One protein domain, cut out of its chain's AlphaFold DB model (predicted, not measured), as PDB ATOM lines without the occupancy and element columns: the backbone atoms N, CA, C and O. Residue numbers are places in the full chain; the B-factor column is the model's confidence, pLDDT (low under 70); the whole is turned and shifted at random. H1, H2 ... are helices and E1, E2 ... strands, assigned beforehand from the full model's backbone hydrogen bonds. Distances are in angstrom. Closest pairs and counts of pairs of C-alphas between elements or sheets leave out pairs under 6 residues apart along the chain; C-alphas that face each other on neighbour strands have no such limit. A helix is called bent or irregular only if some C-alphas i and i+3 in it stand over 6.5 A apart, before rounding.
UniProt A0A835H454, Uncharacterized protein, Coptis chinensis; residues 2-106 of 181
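AT A GLANCE: This is residues 2 to 106 of the 181 residues of an uncharacterized protein of Coptis chinensis (UniProt A0A835H454). A two-stranded antiparallel ribbon, E1 and E2, has the kinked helix H3 alongside E2; residues 11 to 22 stick out as a loop running into small H1. H2 and an unnamed loop, residues 45 to 59, lie beyond the ribbon's other end. The 105 printed residues are mixed, with 47 in named elements, under half, in order H1 E1 H2 E2 H3. The whole is loose, radius of gyration of the C-alphas 16.4 A, spanning 46 by 37 by 21 A.

IN THESE COORDINATES: After residues 2 to 18, H1 is residues 19 to 24, 9.1 A, from C-alpha 19 at (-10.858, -52.939, -14.147). E1 is 30 to 37, 22.8 A; H2 41 to 44, 5.1 A; E2 60 to 67, 22.4 A. H3 is 70 to 90, 28.4 A, ending at (6.748, -28.111, -27.954).

HOW THE PARTS SIT: E1 and E2 are antiparallel at 163 degrees, with N 32 and O 65 2.8 A apart, within hydrogen-bond range. E2 and H3 come closest at the C-alphas of Val 66 and Tyr 79, 6.7 A. H3 is irregular, C-alphas 74 and 77 being 7.8 A apart, with a kink of 61 degrees near residue 77. Every O i to N i+4 pair is within range in H1, 12 of 17 in H3; H2 is too short for one. H1 is apart from H2, E2 and H3.

THE WHOLE: The C-alphas farthest apart, Arg 44 and Lys 74, are 46.4 A apart. The printed part has no cut; the link H2 to E2 is long. Residues 2 to 30 have pLDDT under 70.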
ATOM      1  N   SER A   2     -12.716 -37.501 -20.082       26.45
ATOM      2  CA  SER A   2     -11.495 -37.359 -20.901       26.45
ATOM      3  C   SER A   2     -11.735 -36.451 -22.110       26.45
ATOM      4  O   SER A   2     -12.639 -36.681 -22.911       26.45
ATOM      5  N   TRP A   3     -10.917 -35.407 -22.240       34.09
ATOM      6  CA  TRP A   3     -10.724 -34.679 -23.493       34.09
ATOM      7  C   TRP A   3      -9.466 -35.258 -24.148       34.09
ATOM      8  O   TRP A   3      -8.371 -35.121 -23.611       34.09
ATOM      9  N   LEU A   4      -9.644 -35.991 -25.246       32.78
ATOM     10  CA  LEU A   4      -8.572 -36.637 -26.006       32.78
ATOM     11  C   LEU A   4      -8.285 -35.798 -27.250       32.78
ATOM     12  O   LEU A   4      -9.183 -35.608 -28.064       32.78
ATOM     13  N   GLU A   5      -7.047 -35.319 -27.376       41.00
ATOM     14  CA  GLU A   5      -6.554 -34.683 -28.602       41.00
ATOM     15  C   GLU A   5      -5.658 -35.612 -29.438       41.00
ATOM     16  O   GLU A   5      -5.628 -35.398 -30.643       41.00
ATOM     17  N   ALA A   6      -4.964 -36.638 -28.892       39.31
ATOM     18  CA  ALA A   6      -4.288 -37.657 -29.724       39.31
ATOM     19  C   ALA A   6      -3.762 -38.977 -29.078       39.31
ATOM     20  O   ALA A   6      -3.194 -38.931 -27.997       39.31
ATOM     21  N   MET A   7      -3.790 -40.106 -29.818       35.06
ATOM     22  CA  MET A   7      -3.238 -41.468 -29.666       35.06
ATOM     23  C   MET A   7      -3.104 -42.274 -31.008       35.06
ATOM     24  O   MET A   7      -3.792 -42.091 -32.008       35.06
ATOM     25  N   ALA A   8      -2.200 -43.259 -31.052       38.81
ATOM     26  CA  ALA A   8      -2.296 -44.432 -31.945       38.81
ATOM     27  C   ALA A   8      -1.445 -45.595 -31.386       38.81
ATOM     28  O   ALA A   8      -0.324 -45.365 -30.975       38.81
ATOM     29  N   TYR A   9      -1.956 -46.835 -31.403       31.75
ATOM     30  CA  TYR A   9      -1.740 -47.932 -30.425       31.75
ATOM     31  C   TYR A   9      -0.354 -48.601 -30.206       31.75
ATOM     32  O   TYR A   9       0.426 -48.836 -31.131       31.75
ATOM     33  N   LEU A  10      -0.164 -49.051 -28.946       36.56
ATOM     34  CA  LEU A  10       0.938 -49.861 -28.381       36.56
ATOM     35  C   LEU A  10       0.669 -51.389 -28.374       36.56
ATOM     36  O   LEU A  10      -0.489 -51.812 -28.350       36.56
ATOM     37  N   PRO A  11       1.714 -52.239 -28.266       31.41
ATOM     38  CA  PRO A  11       1.594 -53.663 -27.960       31.41
ATOM     39  C   PRO A  11       1.718 -53.969 -26.453       31.41
ATOM     40  O   PRO A  11       2.530 -53.374 -25.750       31.41
ATOM     41  N   GLY A  12       0.987 -54.996 -25.998       32.69
ATOM     42  CA  GLY A  12       1.315 -55.759 -24.784       32.69
ATOM     43  C   GLY A  12       0.438 -55.498 -23.560       32.69
ATOM     44  O   GLY A  12       0.913 -54.957 -22.567       32.69
ATOM     45  N   ILE A  13      -0.814 -55.966 -23.579       44.12
ATOM     46  CA  ILE A  13      -1.592 -56.154 -22.345       44.12
ATOM     47  C   ILE A  13      -1.334 -57.582 -21.851       44.12
ATOM     48  O   ILE A  13      -1.725 -58.555 -22.499       44.12
ATOM     49  N   ALA A  14      -0.648 -57.716 -20.715       38.00
ATOM     50  CA  ALA A  14      -0.515 -58.999 -20.036       38.00
ATOM     51  C   ALA A  14      -1.897 -59.484 -19.560       38.00
ATOM     52  O   ALA A  14      -2.691 -58.717 -19.013       38.00
ATOM     53  N   LYS A  15      -2.189 -60.770 -19.786       34.66
ATOM     54  CA  LYS A  15      -3.442 -61.430 -19.386       34.66
ATOM     55  C   LYS A  15      -3.667 -61.264 -17.873       34.66
ATOM     56  O   LYS A  15      -2.902 -61.824 -17.096       34.66
ATOM     57  N   GLY A  16      -4.729 -60.554 -17.475       43.72
ATOM     58  CA  GLY A  16      -5.250 -60.581 -16.097       43.72
ATOM     59  C   GLY A  16      -5.427 -59.245 -15.367       43.72
ATOM     60  O   GLY A  16      -5.815 -59.275 -14.207       43.72
ATOM     61  N   PHE A  17      -5.188 -58.087 -15.991       42.09
ATOM     62  CA  PHE A  17      -5.465 -56.801 -15.334       42.09
ATOM     63  C   PHE A  17      -6.980 -56.566 -15.181       42.09
ATOM     64  O   PHE A  17      -7.703 -56.455 -16.170       42.09
ATOM     65  N   THR A  18      -7.464 -56.526 -13.937       51.09
ATOM     66  CA  THR A  18      -8.845 -56.179 -13.574       51.09
ATOM     67  C   THR A  18      -9.101 -54.681 -13.752       51.09
ATOM     68  O   THR A  18      -8.191 -53.856 -13.663       51.09
ATOM     69  N   VAL A  19     -10.368 -54.323 -13.981       47.09
ATOM     70  CA  VAL A  19     -10.858 -52.939 -14.147       47.09
ATOM     71  C   VAL A  19     -10.471 -52.031 -12.967       47.09
ATOM     72  O   VAL A  19     -10.306 -50.828 -13.142       47.09
ATOM     73  N   ASP A  20     -10.267 -52.596 -11.780       42.66
ATOM     74  CA  ASP A  20      -9.960 -51.832 -10.569       42.66
ATOM     75  C   ASP A  20      -8.535 -51.255 -10.563       42.66
ATOM     76  O   ASP A  20      -8.337 -50.129 -10.120       42.66
ATOM     77  N   ALA A  21      -7.565 -51.925 -11.195       45.31
ATOM     78  CA  ALA A  21      -6.211 -51.383 -11.360       45.31
ATOM     79  C   ALA A  21      -6.162 -50.183 -12.331       45.31
ATOM     80  O   ALA A  21      -5.274 -49.334 -12.238       45.31
ATOM     81  N   LEU A  22      -7.122 -50.096 -13.262       42.25
ATOM     82  CA  LEU A  22      -7.304 -48.920 -14.119       42.25
ATOM     83  C   LEU A  22      -7.972 -47.767 -13.356       42.25
ATOM     84  O   LEU A  22      -7.662 -46.611 -13.623       42.25
ATOM     85  N   LYS A  23      -8.851 -48.068 -12.389       43.53
ATOM     86  CA  LYS A  23      -9.481 -47.058 -11.527       43.53
ATOM     87  C   LYS A  23      -8.487 -46.441 -10.548       43.53
ATOM     88  O   LYS A  23      -8.469 -45.226 -10.415       43.53
ATOM     89  N   GLU A  24      -7.627 -47.244  -9.925       45.78
ATOM     90  CA  GLU A  24      -6.625 -46.747  -8.967       45.78
ATOM     91  C   GLU A  24      -5.565 -45.844  -9.617       45.78
ATOM     92  O   GLU A  24      -5.067 -44.925  -8.975       45.78
ATOM     93  N   ARG A  25      -5.263 -46.038 -10.910       47.97
ATOM     94  CA  ARG A  25      -4.384 -45.134 -11.676       47.97
ATOM     95  C   ARG A  25      -5.026 -43.796 -12.061       47.97
ATOM     96  O   ARG A  25      -4.293 -42.894 -12.444       47.97
ATOM     97  N   ASN A  26      -6.349 -43.671 -11.963       50.25
ATOM     98  CA  ASN A  26      -7.110 -42.484 -12.375       50.25
ATOM     99  C   ASN A  26      -7.486 -41.551 -11.208       50.25
ATOM    100  O   ASN A  26      -8.229 -40.599 -11.423       50.25
ATOM    101  N   LEU A  27      -7.003 -41.816  -9.988       45.47
ATOM    102  CA  LEU A  27      -7.381 -41.060  -8.784       45.47
ATOM    103  C   LEU A  27      -6.666 -39.704  -8.639       45.47
ATOM    104  O   LEU A  27      -7.005 -38.935  -7.746       45.47
ATOM    105  N   GLU A  28      -5.700 -39.385  -9.506       51.00
ATOM    106  CA  GLU A  28      -5.011 -38.092  -9.519       51.00
ATOM    107  C   GLU A  28      -4.861 -37.578 -10.953       51.00
ATOM    108  O   GLU A  28      -4.593 -38.351 -11.882       51.00
ATOM    109  N   ALA A  29      -5.007 -36.260 -11.138       54.25
ATOM    110  CA  ALA A  29      -4.795 -35.621 -12.429       54.25
ATOM    111  C   ALA A  29      -3.370 -35.887 -12.928       54.25
ATOM    112  O   ALA A  29      -2.391 -35.339 -12.416       54.25
ATOM    113  N   THR A  30      -3.256 -36.748 -13.935       67.06
ATOM    114  CA  THR A  30      -1.978 -37.241 -14.440       67.06
ATOM    115  C   THR A  30      -1.811 -36.815 -15.889       67.06
ATOM    116  O   THR A  30      -2.596 -37.161 -16.773       67.06
ATOM    117  N   GLY A  31      -0.780 -36.004 -16.125       72.56
ATOM    118  CA  GLY A  31      -0.294 -35.715 -17.465       72.56
ATOM    119  C   GLY A  31       0.558 -36.878 -17.971       72.56
ATOM    120  O   GLY A  31       1.410 -37.385 -17.239       72.56
ATOM    121  N   GLN A  32       0.363 -37.282 -19.220       78.56
ATOM    122  CA  GLN A  32       1.111 -38.357 -19.863       78.56
ATOM    123  C   GLN A  32       1.695 -37.882 -21.198       78.56
ATOM    124  O   GLN A  32       1.049 -37.167 -21.963       78.56
ATOM    125  N   LEU A  33       2.934 -38.303 -21.467       78.50
ATOM    126  CA  LEU A  33       3.611 -38.143 -22.751       78.50
ATOM    127  C   LEU A  33       3.795 -39.523 -23.380       78.50
ATOM    128  O   LEU A  33       4.363 -40.421 -22.756       78.50
ATOM    129  N   GLU A  34       3.357 -39.682 -24.622       79.06
ATOM    130  CA  GLU A  34       3.470 -40.934 -25.365       79.06
ATOM    131  C   GLU A  34       4.325 -40.731 -26.611       79.06
ATOM    132  O   GLU A  34       4.107 -39.786 -27.362       79.06
ATOM    133  N   LEU A  35       5.302 -41.610 -26.846       82.31
ATOM    134  CA  LEU A  35       6.199 -41.534 -28.002       82.31
ATOM    135  C   LEU A  35       6.122 -42.818 -28.828       82.31
ATOM    136  O   LEU A  35       6.498 -43.895 -28.365       82.31
ATOM    137  N   PHE A  36       5.697 -42.688 -30.082       82.56
ATOM    138  CA  PHE A  36       5.514 -43.797 -31.015       82.56
ATOM    139  C   PHE A  36       6.541 -43.730 -32.142       82.56
ATOM    140  O   PHE A  36       6.476 -42.804 -32.951       82.56
ATOM    141  N   PRO A  37       7.487 -44.677 -32.252       88.56
ATOM    142  CA  PRO A  37       8.458 -44.676 -33.342       88.56
ATOM    143  C   PRO A  37       7.787 -44.992 -34.692       88.56
ATOM    144  O   PRO A  37       7.090 -45.996 -34.824       88.56
ATOM    145  N   LEU A  38       8.039 -44.170 -35.720       86.06
ATOM    146  CA  LEU A  38       7.402 -44.267 -37.052       86.06
ATOM    147  C   LEU A  38       8.309 -44.862 -38.150       86.06
ATOM    148  O   LEU A  38       8.025 -44.765 -39.344       86.06
ATOM    149  N   GLN A  39       9.418 -45.490 -37.766       87.25
ATOM    150  CA  GLN A  39      10.383 -46.073 -38.703       87.25
ATOM    151  C   GLN A  39       9.944 -47.464 -39.220       87.25
ATOM    152  O   GLN A  39       8.779 -47.861 -39.146       87.25
ATOM    153  N   GLY A  40      10.875 -48.229 -39.799       93.38
ATOM    154  CA  GLY A  40      10.618 -49.597 -40.251       93.38
ATOM    155  C   GLY A  40       9.639 -49.651 -41.424       93.38
ATOM    156  O   GLY A  40       9.844 -48.992 -42.441       93.38
ATOM    157  N   MET A  41       8.584 -50.463 -41.306       94.38
ATOM    158  CA  MET A  41       7.602 -50.622 -42.386       94.38
ATOM    159  C   MET A  41       6.843 -49.322 -42.679       94.38
ATOM    160  O   MET A  41       6.572 -49.031 -43.841       94.38
ATOM    161  N   ILE A  42       6.550 -48.509 -41.657       91.62
ATOM    162  CA  ILE A  42       5.827 -47.238 -41.826       91.62
ATOM    163  C   ILE A  42       6.612 -46.300 -42.753       91.62
ATOM    164  O   ILE A  42       6.027 -45.725 -43.668       91.62
ATOM    165  N   ALA A  43       7.939 -46.234 -42.606       93.56
ATOM    166  CA  ALA A  43       8.809 -45.428 -43.464       93.56
ATOM    167  C   ALA A  43       8.965 -45.967 -44.902       93.56
ATOM    168  O   ALA A  43       9.384 -45.227 -45.787       93.56
ATOM    169  N   ARG A  44       8.632 -47.238 -45.170       96.38
ATOM    170  CA  ARG A  44       8.731 -47.849 -46.514       96.38
ATOM    171  C   ARG A  44       7.465 -47.677 -47.355       96.38
ATOM    172  O   ARG A  44       7.487 -47.939 -48.556       96.38
ATOM    173  N   ILE A  45       6.362 -47.258 -46.741       96.38
ATOM    174  CA  ILE A  45       5.098 -46.991 -47.429       96.38
ATOM    175  C   ILE A  45       5.143 -45.567 -47.994       96.38
ATOM    176  O   ILE A  45       5.509 -44.628 -47.292       96.38
ATOM    177  N   ARG A  46       4.744 -45.393 -49.259       97.06
ATOM    178  CA  ARG A  46       4.607 -44.056 -49.860       97.06
ATOM    179  C   ARG A  46       3.547 -43.236 -49.120       97.06
ATOM    180  O   ARG A  46       2.490 -43.768 -48.778       97.06
ATOM    181  N   SER A  47       3.794 -41.941 -48.933       95.69
ATOM    182  CA  SER A  47       2.881 -41.014 -48.243       95.69
ATOM    183  C   SER A  47       1.508 -40.875 -48.914       95.69
ATOM    184  O   SER A  47       0.536 -40.550 -48.243       95.69
ATOM    185  N   ASP A  48       1.395 -41.179 -50.206       97.25
ATOM    186  CA  ASP A  48       0.158 -41.110 -50.995       97.25
ATOM    187  C   ASP A  48      -0.565 -42.462 -51.152       97.25
ATOM    188  O   ASP A  48      -1.616 -42.555 -51.802       97.25
ATOM    189  N   LYS A  49      -0.016 -43.542 -50.572       97.88
ATOM    190  CA  LYS A  49      -0.579 -44.894 -50.707       97.88
ATOM    191  C   LYS A  49      -1.923 -45.039 -49.990       97.88
ATOM    192  O   LYS A  49      -2.766 -45.819 -50.431       97.88
ATOM    193  N   SER A  50      -2.115 -44.299 -48.905       97.50
ATOM    194  CA  SER A  50      -3.375 -44.151 -48.175       97.50
ATOM    195  C   SER A  50      -3.522 -42.695 -47.716       97.50
ATOM    196  O   SER A  50      -2.568 -41.930 -47.854       97.50
ATOM    197  N   PRO A  51      -4.680 -42.281 -47.165       98.12
ATOM    198  CA  PRO A  51      -4.866 -40.908 -46.696       98.12
ATOM    199  C   PRO A  51      -3.831 -40.454 -45.659       98.12
ATOM    200  O   PRO A  51      -3.462 -39.286 -45.659       98.12
ATOM    201  N   HIS A  52      -3.340 -41.370 -44.814       96.56
ATOM    202  CA  HIS A  52      -2.370 -41.078 -43.757       96.56
ATOM    203  C   HIS A  52      -0.944 -40.870 -44.321       96.56
ATOM    204  O   HIS A  52      -0.304 -41.858 -44.725       96.56
ATOM    205  N   PRO A  53      -0.426 -39.623 -44.315       96.00
ATOM    206  CA  PRO A  53       0.752 -39.245 -45.092       96.00
ATOM    207  C   PRO A  53       2.069 -39.328 -44.311       96.00
ATOM    208  O   PRO A  53       3.141 -39.280 -44.917       96.00
ATOM    209  N   HIS A  54       2.008 -39.448 -42.981       92.88
ATOM    210  CA  HIS A  54       3.157 -39.330 -42.077       92.88
ATOM    211  C   HIS A  54       4.000 -40.610 -42.102       92.88
ATOM    212  O   HIS A  54       3.820 -41.527 -41.305       92.88
ATOM    213  N   ARG A  55       4.881 -40.703 -43.104       94.62
ATOM    214  CA  ARG A  55       5.723 -41.872 -43.408       94.62
ATOM    215  C   ARG A  55       7.202 -41.519 -43.242       94.62
ATOM    216  O   ARG A  55       7.584 -40.929 -42.233       94.62
ATOM    217  N   ASN A  56       8.028 -41.869 -44.230       92.38
ATOM    218  CA  ASN A  56       9.450 -41.544 -44.269       92.38
ATOM    219  C   ASN A  56       9.714 -40.064 -43.935       92.38
ATOM    220  O   ASN A  56       8.977 -39.191 -44.388       92.38
ATOM    221  N   GLY A  57      10.760 -39.792 -43.155       88.75
ATOM    222  CA  GLY A  57      11.079 -38.451 -42.650       88.75
ATOM    223  C   GLY A  57      10.470 -38.110 -41.282       88.75
ATOM    224  O   GLY A  57      10.941 -37.171 -40.649       88.75
ATOM    225  N   ASN A  58       9.502 -38.886 -40.778       90.19
ATOM    226  CA  ASN A  58       8.970 -38.729 -39.420       90.19
ATOM    227  C   ASN A  58       9.629 -39.741 -38.470       90.19
ATOM    228  O   ASN A  58       9.603 -40.944 -38.726       90.19
ATOM    229  N   LEU A  59      10.226 -39.262 -37.372       88.69
ATOM    230  CA  LEU A  59      10.917 -40.124 -36.400       88.69
ATOM    231  C   LEU A  59       9.945 -40.738 -35.389       88.69
ATOM    232  O   LEU A  59       9.952 -41.953 -35.179       88.69
ATOM    233  N   TYR A  60       9.105 -39.887 -34.798       86.50
ATOM    234  CA  TYR A  60       8.128 -40.249 -33.780       86.50
ATOM    235  C   TYR A  60       6.811 -39.506 -34.014       86.50
ATOM    236  O   TYR A  60       6.818 -38.374 -34.498       86.50
ATOM    237  N   SER A  61       5.700 -40.121 -33.616       89.25
ATOM    238  CA  SER A  61       4.496 -39.390 -33.216       89.25
ATOM    239  C   SER A  61       4.536 -39.195 -31.702       89.25
ATOM    240  O   SER A  61       4.970 -40.097 -30.983       89.25
ATOM    241  N   VAL A  62       4.136 -38.014 -31.232       86.12
ATOM    242  CA  VAL A  62       4.147 -37.660 -29.811       86.12
ATOM    243  C   VAL A  62       2.740 -37.251 -29.395       86.12
ATOM    244  O   VAL A  62       2.208 -36.286 -29.940       86.12
ATOM    245  N   GLY A  63       2.153 -37.990 -28.456       84.69
ATOM    246  CA  GLY A  63       0.857 -37.696 -27.848       84.69
ATOM    247  C   GLY A  63       1.024 -37.029 -26.485       84.69
ATOM    248  O   GLY A  63       1.901 -37.416 -25.709       84.69
ATOM    249  N   TYR A  64       0.179 -36.041 -26.198       83.31
ATOM    250  CA  TYR A  64       0.069 -35.413 -24.884       83.31
ATOM    251  C   TYR A  64      -1.340 -35.683 -24.365       83.31
ATOM    252  O   TYR A  64      -2.316 -35.362 -25.039       83.31
ATOM    253  N   LEU A  65      -1.447 -36.258 -23.173       82.38
ATOM    254  CA  LEU A  65      -2.727 -36.576 -22.554       82.38
ATOM    255  C   LEU A  65      -2.785 -35.967 -21.159       82.38
ATOM    256  O   LEU A  65      -1.792 -35.947 -20.433       82.38
ATOM    257  N   VAL A  66      -3.965 -35.496 -20.774       82.75
ATOM    258  CA  VAL A  66      -4.287 -35.170 -19.388       82.75
ATOM    259  C   VAL A  66      -5.645 -35.778 -19.061       82.75
ATOM    260  O   VAL A  66      -6.620 -35.578 -19.785       82.75
ATOM    261  N   GLY A  67      -5.693 -36.574 -17.996       79.06
ATOM    262  CA  GLY A  67      -6.915 -37.193 -17.493       79.06
ATOM    263  C   GLY A  67      -7.265 -36.660 -16.110       79.06
ATOM    264  O   GLY A  67      -6.372 -36.356 -15.323       79.06
ATOM    265  N   TRP A  68      -8.560 -36.554 -15.819       80.31
ATOM    266  CA  TRP A  68      -9.074 -36.223 -14.492       80.31
ATOM    267  C   TRP A  68     -10.419 -36.926 -14.233       80.31
ATOM    268  O   TRP A  68     -11.180 -37.222 -15.172       80.31
ATOM    269  N   GLY A  69     -10.689 -37.219 -12.959       78.75
ATOM    270  CA  GLY A  69     -11.943 -37.812 -12.484       78.75
ATOM    271  C   GLY A  69     -13.117 -36.829 -12.520       78.75
ATOM    272  O   GLY A  69     -12.925 -35.620 -12.631       78.75
ATOM    273  N   GLU A  70     -14.350 -37.334 -12.450       82.06
ATOM    274  CA  GLU A  70     -15.571 -36.503 -12.456       82.06
ATOM    275  C   GLU A  70     -15.611 -35.547 -11.251       82.06
ATOM    276  O   GLU A  70     -16.000 -34.386 -11.362       82.06
ATOM    277  N   GLU A  71     -15.103 -36.003 -10.108       84.38
ATOM    278  CA  GLU A  71     -14.940 -35.236  -8.875       84.38
ATOM    279  C   GLU A  71     -14.097 -33.957  -9.040       84.38
ATOM    280  O   GLU A  71     -14.279 -32.991  -8.290       84.38
ATOM    281  N   ASP A  72     -13.225 -33.925 -10.051       82.81
ATOM    282  CA  ASP A  72     -12.314 -32.823 -10.360       82.81
ATOM    283  C   ASP A  72     -12.717 -32.024 -11.611       82.81
ATOM    284  O   ASP A  72     -11.985 -31.127 -12.031       82.81
ATOM    285  N   ASP A  73     -13.911 -32.247 -12.179       85.12
ATOM    286  CA  ASP A  73     -14.389 -31.519 -13.369       85.12
ATOM    287  C   ASP A  73     -14.439 -29.990 -13.168       85.12
ATOM    288  O   ASP A  73     -14.255 -29.226 -14.121       85.12
ATOM    289  N   LYS A  74     -14.593 -29.525 -11.920       90.88
ATOM    290  CA  LYS A  74     -14.484 -28.100 -11.542       90.88
ATOM    291  C   LYS A  74     -13.136 -27.464 -11.916       90.88
ATOM    292  O   LYS A  74     -13.060 -26.249 -12.054       90.88
ATOM    293  N   ASN A  75     -12.090 -28.277 -12.072       87.12
ATOM    294  CA  ASN A  75     -10.741 -27.867 -12.453       87.12
ATOM    295  C   ASN A  75     -10.440 -28.157 -13.939       87.12
ATOM    296  O   ASN A  75      -9.298 -28.015 -14.366       87.12
ATOM    297  N   SER A  76     -11.430 -28.561 -14.744       85.31
ATOM    298  CA  SER A  76     -11.217 -28.976 -16.141       85.31
ATOM    299  C   SER A  76     -10.521 -27.923 -17.009       85.31
ATOM    300  O   SER A  76      -9.653 -28.271 -17.810       85.31
ATOM    301  N   ASP A  77     -10.829 -26.639 -16.820       90.62
ATOM    302  CA  ASP A  77     -10.167 -25.553 -17.552       90.62
ATOM    303  C   ASP A  77      -8.674 -25.449 -17.207       90.62
ATOM    304  O   ASP A  77      -7.849 -25.251 -18.095       90.62
ATOM    305  N   LEU A  78      -8.292 -25.704 -15.948       89.12
ATOM    306  CA  LEU A  78      -6.885 -25.735 -15.535       89.12
ATOM    307  C   LEU A  78      -6.108 -26.838 -16.271       89.12
ATOM    308  O   LEU A  78      -4.972 -26.609 -16.699       89.12
ATOM    309  N   TYR A  79      -6.706 -28.023 -16.426       84.81
ATOM    310  CA  TYR A  79      -6.086 -29.150 -17.130       84.81
ATOM    311  C   TYR A  79      -5.975 -28.893 -18.636       84.81
ATOM    312  O   TYR A  79      -4.916 -29.132 -19.221       84.81
ATOM    313  N   LYS A  80      -7.024 -28.334 -19.252       86.62
ATOM    314  CA  LYS A  80      -7.010 -27.917 -20.665       86.62
ATOM    315  C   LYS A  80      -5.964 -26.831 -20.925       86.62
ATOM    316  O   LYS A  80      -5.214 -26.897 -21.895       86.62
ATOM    317  N   ASP A  81      -5.845 -25.856 -20.034       89.12
ATOM    318  CA  ASP A  81      -4.830 -24.814 -20.162       89.12
ATOM    319  C   ASP A  81      -3.414 -25.370 -19.973       89.12
ATOM    320  O   ASP A  81      -2.473 -24.923 -20.630       89.12
ATOM    321  N   TRP A  82      -3.238 -26.353 -19.087       87.38
ATOM    322  CA  TRP A  82      -1.957 -27.027 -18.910       87.38
ATOM    323  C   TRP A  82      -1.520 -27.762 -20.181       87.38
ATOM    324  O   TRP A  82      -0.400 -27.529 -20.644       87.38
ATOM    325  N   ILE A  83      -2.391 -28.580 -20.784       86.12
ATOM    326  CA  ILE A  83      -2.037 -29.346 -21.988       86.12
ATOM    327  C   ILE A  83      -1.744 -28.421 -23.175       86.12
ATOM    328  O   ILE A  83      -0.751 -28.620 -23.874       86.12
ATOM    329  N   ARG A  84      -2.500 -27.325 -23.326       92.00
ATOM    330  CA  ARG A  84      -2.245 -26.290 -24.342       92.00
ATOM    331  C   ARG A  84      -0.890 -25.615 -24.162       92.00
ATOM    332  O   ARG A  84      -0.171 -25.422 -25.140       92.00
ATOM    333  N   ARG A  85      -0.487 -25.299 -22.923       90.00
ATOM    334  CA  ARG A  85       0.853 -24.748 -22.641       90.00
ATOM    335  C   ARG A  85       1.966 -25.737 -22.974       90.00
ATOM    336  O   ARG A  85       2.990 -25.319 -23.508       90.00
ATOM    337  N   VAL A  86       1.780 -27.026 -22.687       87.69
ATOM    338  CA  VAL A  86       2.739 -28.077 -23.076       87.69
ATOM    339  C   VAL A  86       2.824 -28.182 -24.600       87.69
ATOM    340  O   VAL A  86       3.921 -28.181 -25.158       87.69
ATOM    341  N   HIS A  87       1.681 -28.206 -25.286       87.62
ATOM    342  CA  HIS A  87       1.615 -28.246 -26.742       87.62
ATOM    343  C   HIS A  87       2.318 -27.033 -27.374       87.62
ATOM    344  O   HIS A  87       3.106 -27.202 -28.310       87.62
ATOM    345  N   GLU A  88       2.111 -25.826 -26.845       90.06
ATOM    346  CA  GLU A  88       2.780 -24.612 -27.325       90.06
ATOM    347  C   GLU A  88       4.285 -24.619 -27.032       90.06
ATOM    348  O   GLU A  88       5.094 -24.312 -27.904       90.06
ATOM    349  N   TYR A  89       4.697 -25.062 -25.842       89.25
ATOM    350  CA  TYR A  89       6.115 -25.208 -25.502       89.25
ATOM    351  C   TYR A  89       6.859 -26.130 -26.480       89.25
ATOM    352  O   TYR A  89       8.031 -25.906 -26.782       89.25
ATOM    353  N   MET A  90       6.176 -27.147 -27.012       88.75
ATOM    354  CA  MET A  90       6.748 -28.111 -27.954       88.75
ATOM    355  C   MET A  90       6.809 -27.611 -29.406       88.75
ATOM    356  O   MET A  90       7.515 -28.213 -30.220       88.75
ATOM    357  N   SER A  91       6.153 -26.488 -29.734       87.94
ATOM    358  CA  SER A  91       6.123 -25.867 -31.071       87.94
ATOM    359  C   SER A  91       7.481 -25.806 -31.797       87.94
ATOM    360  O   SER A  91       7.529 -26.138 -32.985       87.94
ATOM    361  N   PRO A  92       8.612 -25.408 -31.171       91.81
ATOM    362  CA  PRO A  92       9.875 -25.289 -31.892       91.81
ATOM    363  C   PRO A  92      10.530 -26.634 -32.243       91.81
ATOM    364  O   PRO A  92      11.365 -26.635 -33.151       91.81
ATOM    365  N   PHE A  93      10.154 -27.731 -31.578       88.31
ATOM    366  CA  PHE A  93      10.811 -29.043 -31.671       88.31
ATOM    367  C   PHE A  93      10.077 -30.050 -32.564       88.31
ATOM    368  O   PHE A  93      10.637 -31.089 -32.908       88.31
ATOM    369  N   VAL A  94       8.828 -29.761 -32.927       91.19
ATOM    370  CA  VAL A  94       7.992 -30.627 -33.769       91.19
ATOM    371  C   VAL A  94       7.956 -30.145 -35.223       91.19
ATOM    372  O   VAL A  94       8.569 -29.139 -35.585       91.19
ATOM    373  N   SER A  95       7.246 -30.889 -36.075       92.75
ATOM    374  CA  SER A  95       7.016 -30.529 -37.482       92.75
ATOM    375  C   SER A  95       6.442 -29.113 -37.657       92.75
ATOM    376  O   SER A  95       5.700 -28.612 -36.809       92.75
ATOM    377  N   LYS A  96       6.788 -28.467 -38.778       90.25
ATOM    378  CA  LYS A  96       6.356 -27.108 -39.140       90.25
ATOM    379  C   LYS A  96       6.033 -27.044 -40.631       90.25
ATOM    380  O   LYS A  96       6.650 -27.749 -41.422       90.25
ATOM    381  N   GLY A  97       5.113 -26.148 -40.994       85.94
ATOM    382  CA  GLY A  97       4.725 -25.885 -42.384       85.94
ATOM    383  C   GLY A  97       4.001 -27.036 -43.101       85.94
ATOM    384  O   GLY A  97       4.443 -27.398 -44.189       85.94
ATOM    385  N   PRO A  98       2.905 -27.613 -42.563       92.81
ATOM    386  CA  PRO A  98       2.176 -27.262 -41.339       92.81
ATOM    387  C   PRO A  98       2.647 -28.061 -40.106       92.81
ATOM    388  O   PRO A  98       3.436 -28.996 -40.217       92.81
ATOM    389  N   ARG A  99       2.159 -27.705 -38.909       94.25
ATOM    390  CA  ARG A  99       2.324 -28.554 -37.716       94.25
ATOM    391  C   ARG A  99       1.420 -29.778 -37.871       94.25
ATOM    392  O   ARG A  99       0.202 -29.644 -37.804       94.25
ATOM    393  N   ALA A 100       2.018 -30.932 -38.151       94.75
ATOM    394  CA  ALA A 100       1.311 -32.170 -38.452       94.75
ATOM    395  C   ALA A 100       0.460 -32.660 -37.270       94.75
ATOM    396  O   ALA A 100       0.848 -32.510 -36.112       94.75
ATOM    397  N   ALA A 101      -0.664 -33.292 -37.596       95.12
ATOM    398  CA  ALA A 101      -1.592 -33.914 -36.658       95.12
ATOM    399  C   ALA A 101      -2.088 -35.259 -37.219       95.12
ATOM    400  O   ALA A 101      -1.826 -35.599 -38.379       95.12
ATOM    401  N   TYR A 102      -2.817 -36.037 -36.420       95.44
ATOM    402  CA  TYR A 102      -3.356 -37.335 -36.827       95.44
ATOM    403  C   TYR A 102      -4.886 -37.340 -36.746       95.44
ATOM    404  O   TYR A 102      -5.446 -36.860 -35.783       95.44
ATOM    405  N   VAL A 103      -5.590 -37.850 -37.761       95.94
ATOM    406  CA  VAL A 103      -7.056 -37.669 -37.842       95.94
ATOM    407  C   VAL A 103      -7.858 -38.495 -36.836       95.94
ATOM    408  O   VAL A 103      -8.959 -38.094 -36.478       95.94
ATOM    409  N   ASN A 104      -7.342 -39.632 -36.358       93.69
ATOM    410  CA  ASN A 104      -8.045 -40.403 -35.316       93.69
ATOM    411  C   ASN A 104      -8.099 -39.660 -33.975       93.69
ATOM    412  O   ASN A 104      -8.713 -40.124 -33.025       93.69
ATOM    413  N   GLU A 105      -7.444 -38.515 -33.942       89.81
ATOM    414  CA  GLU A 105      -6.999 -37.768 -32.800       89.81
ATOM    415  C   GLU A 105      -7.394 -36.330 -33.047       89.81
ATOM    416  O   GLU A 105      -6.630 -35.465 -33.473       89.81
ATOM    417  N   VAL A 106      -8.713 -36.184 -32.972       92.44
ATOM    418  CA  VAL A 106      -9.423 -35.019 -33.454       92.44
ATOM    419  C   VAL A 106      -9.187 -33.889 -32.471       92.44
ATOM    420  O   VAL A 106      -9.758 -33.864 -31.384       92.44
TER     421      VAL A 106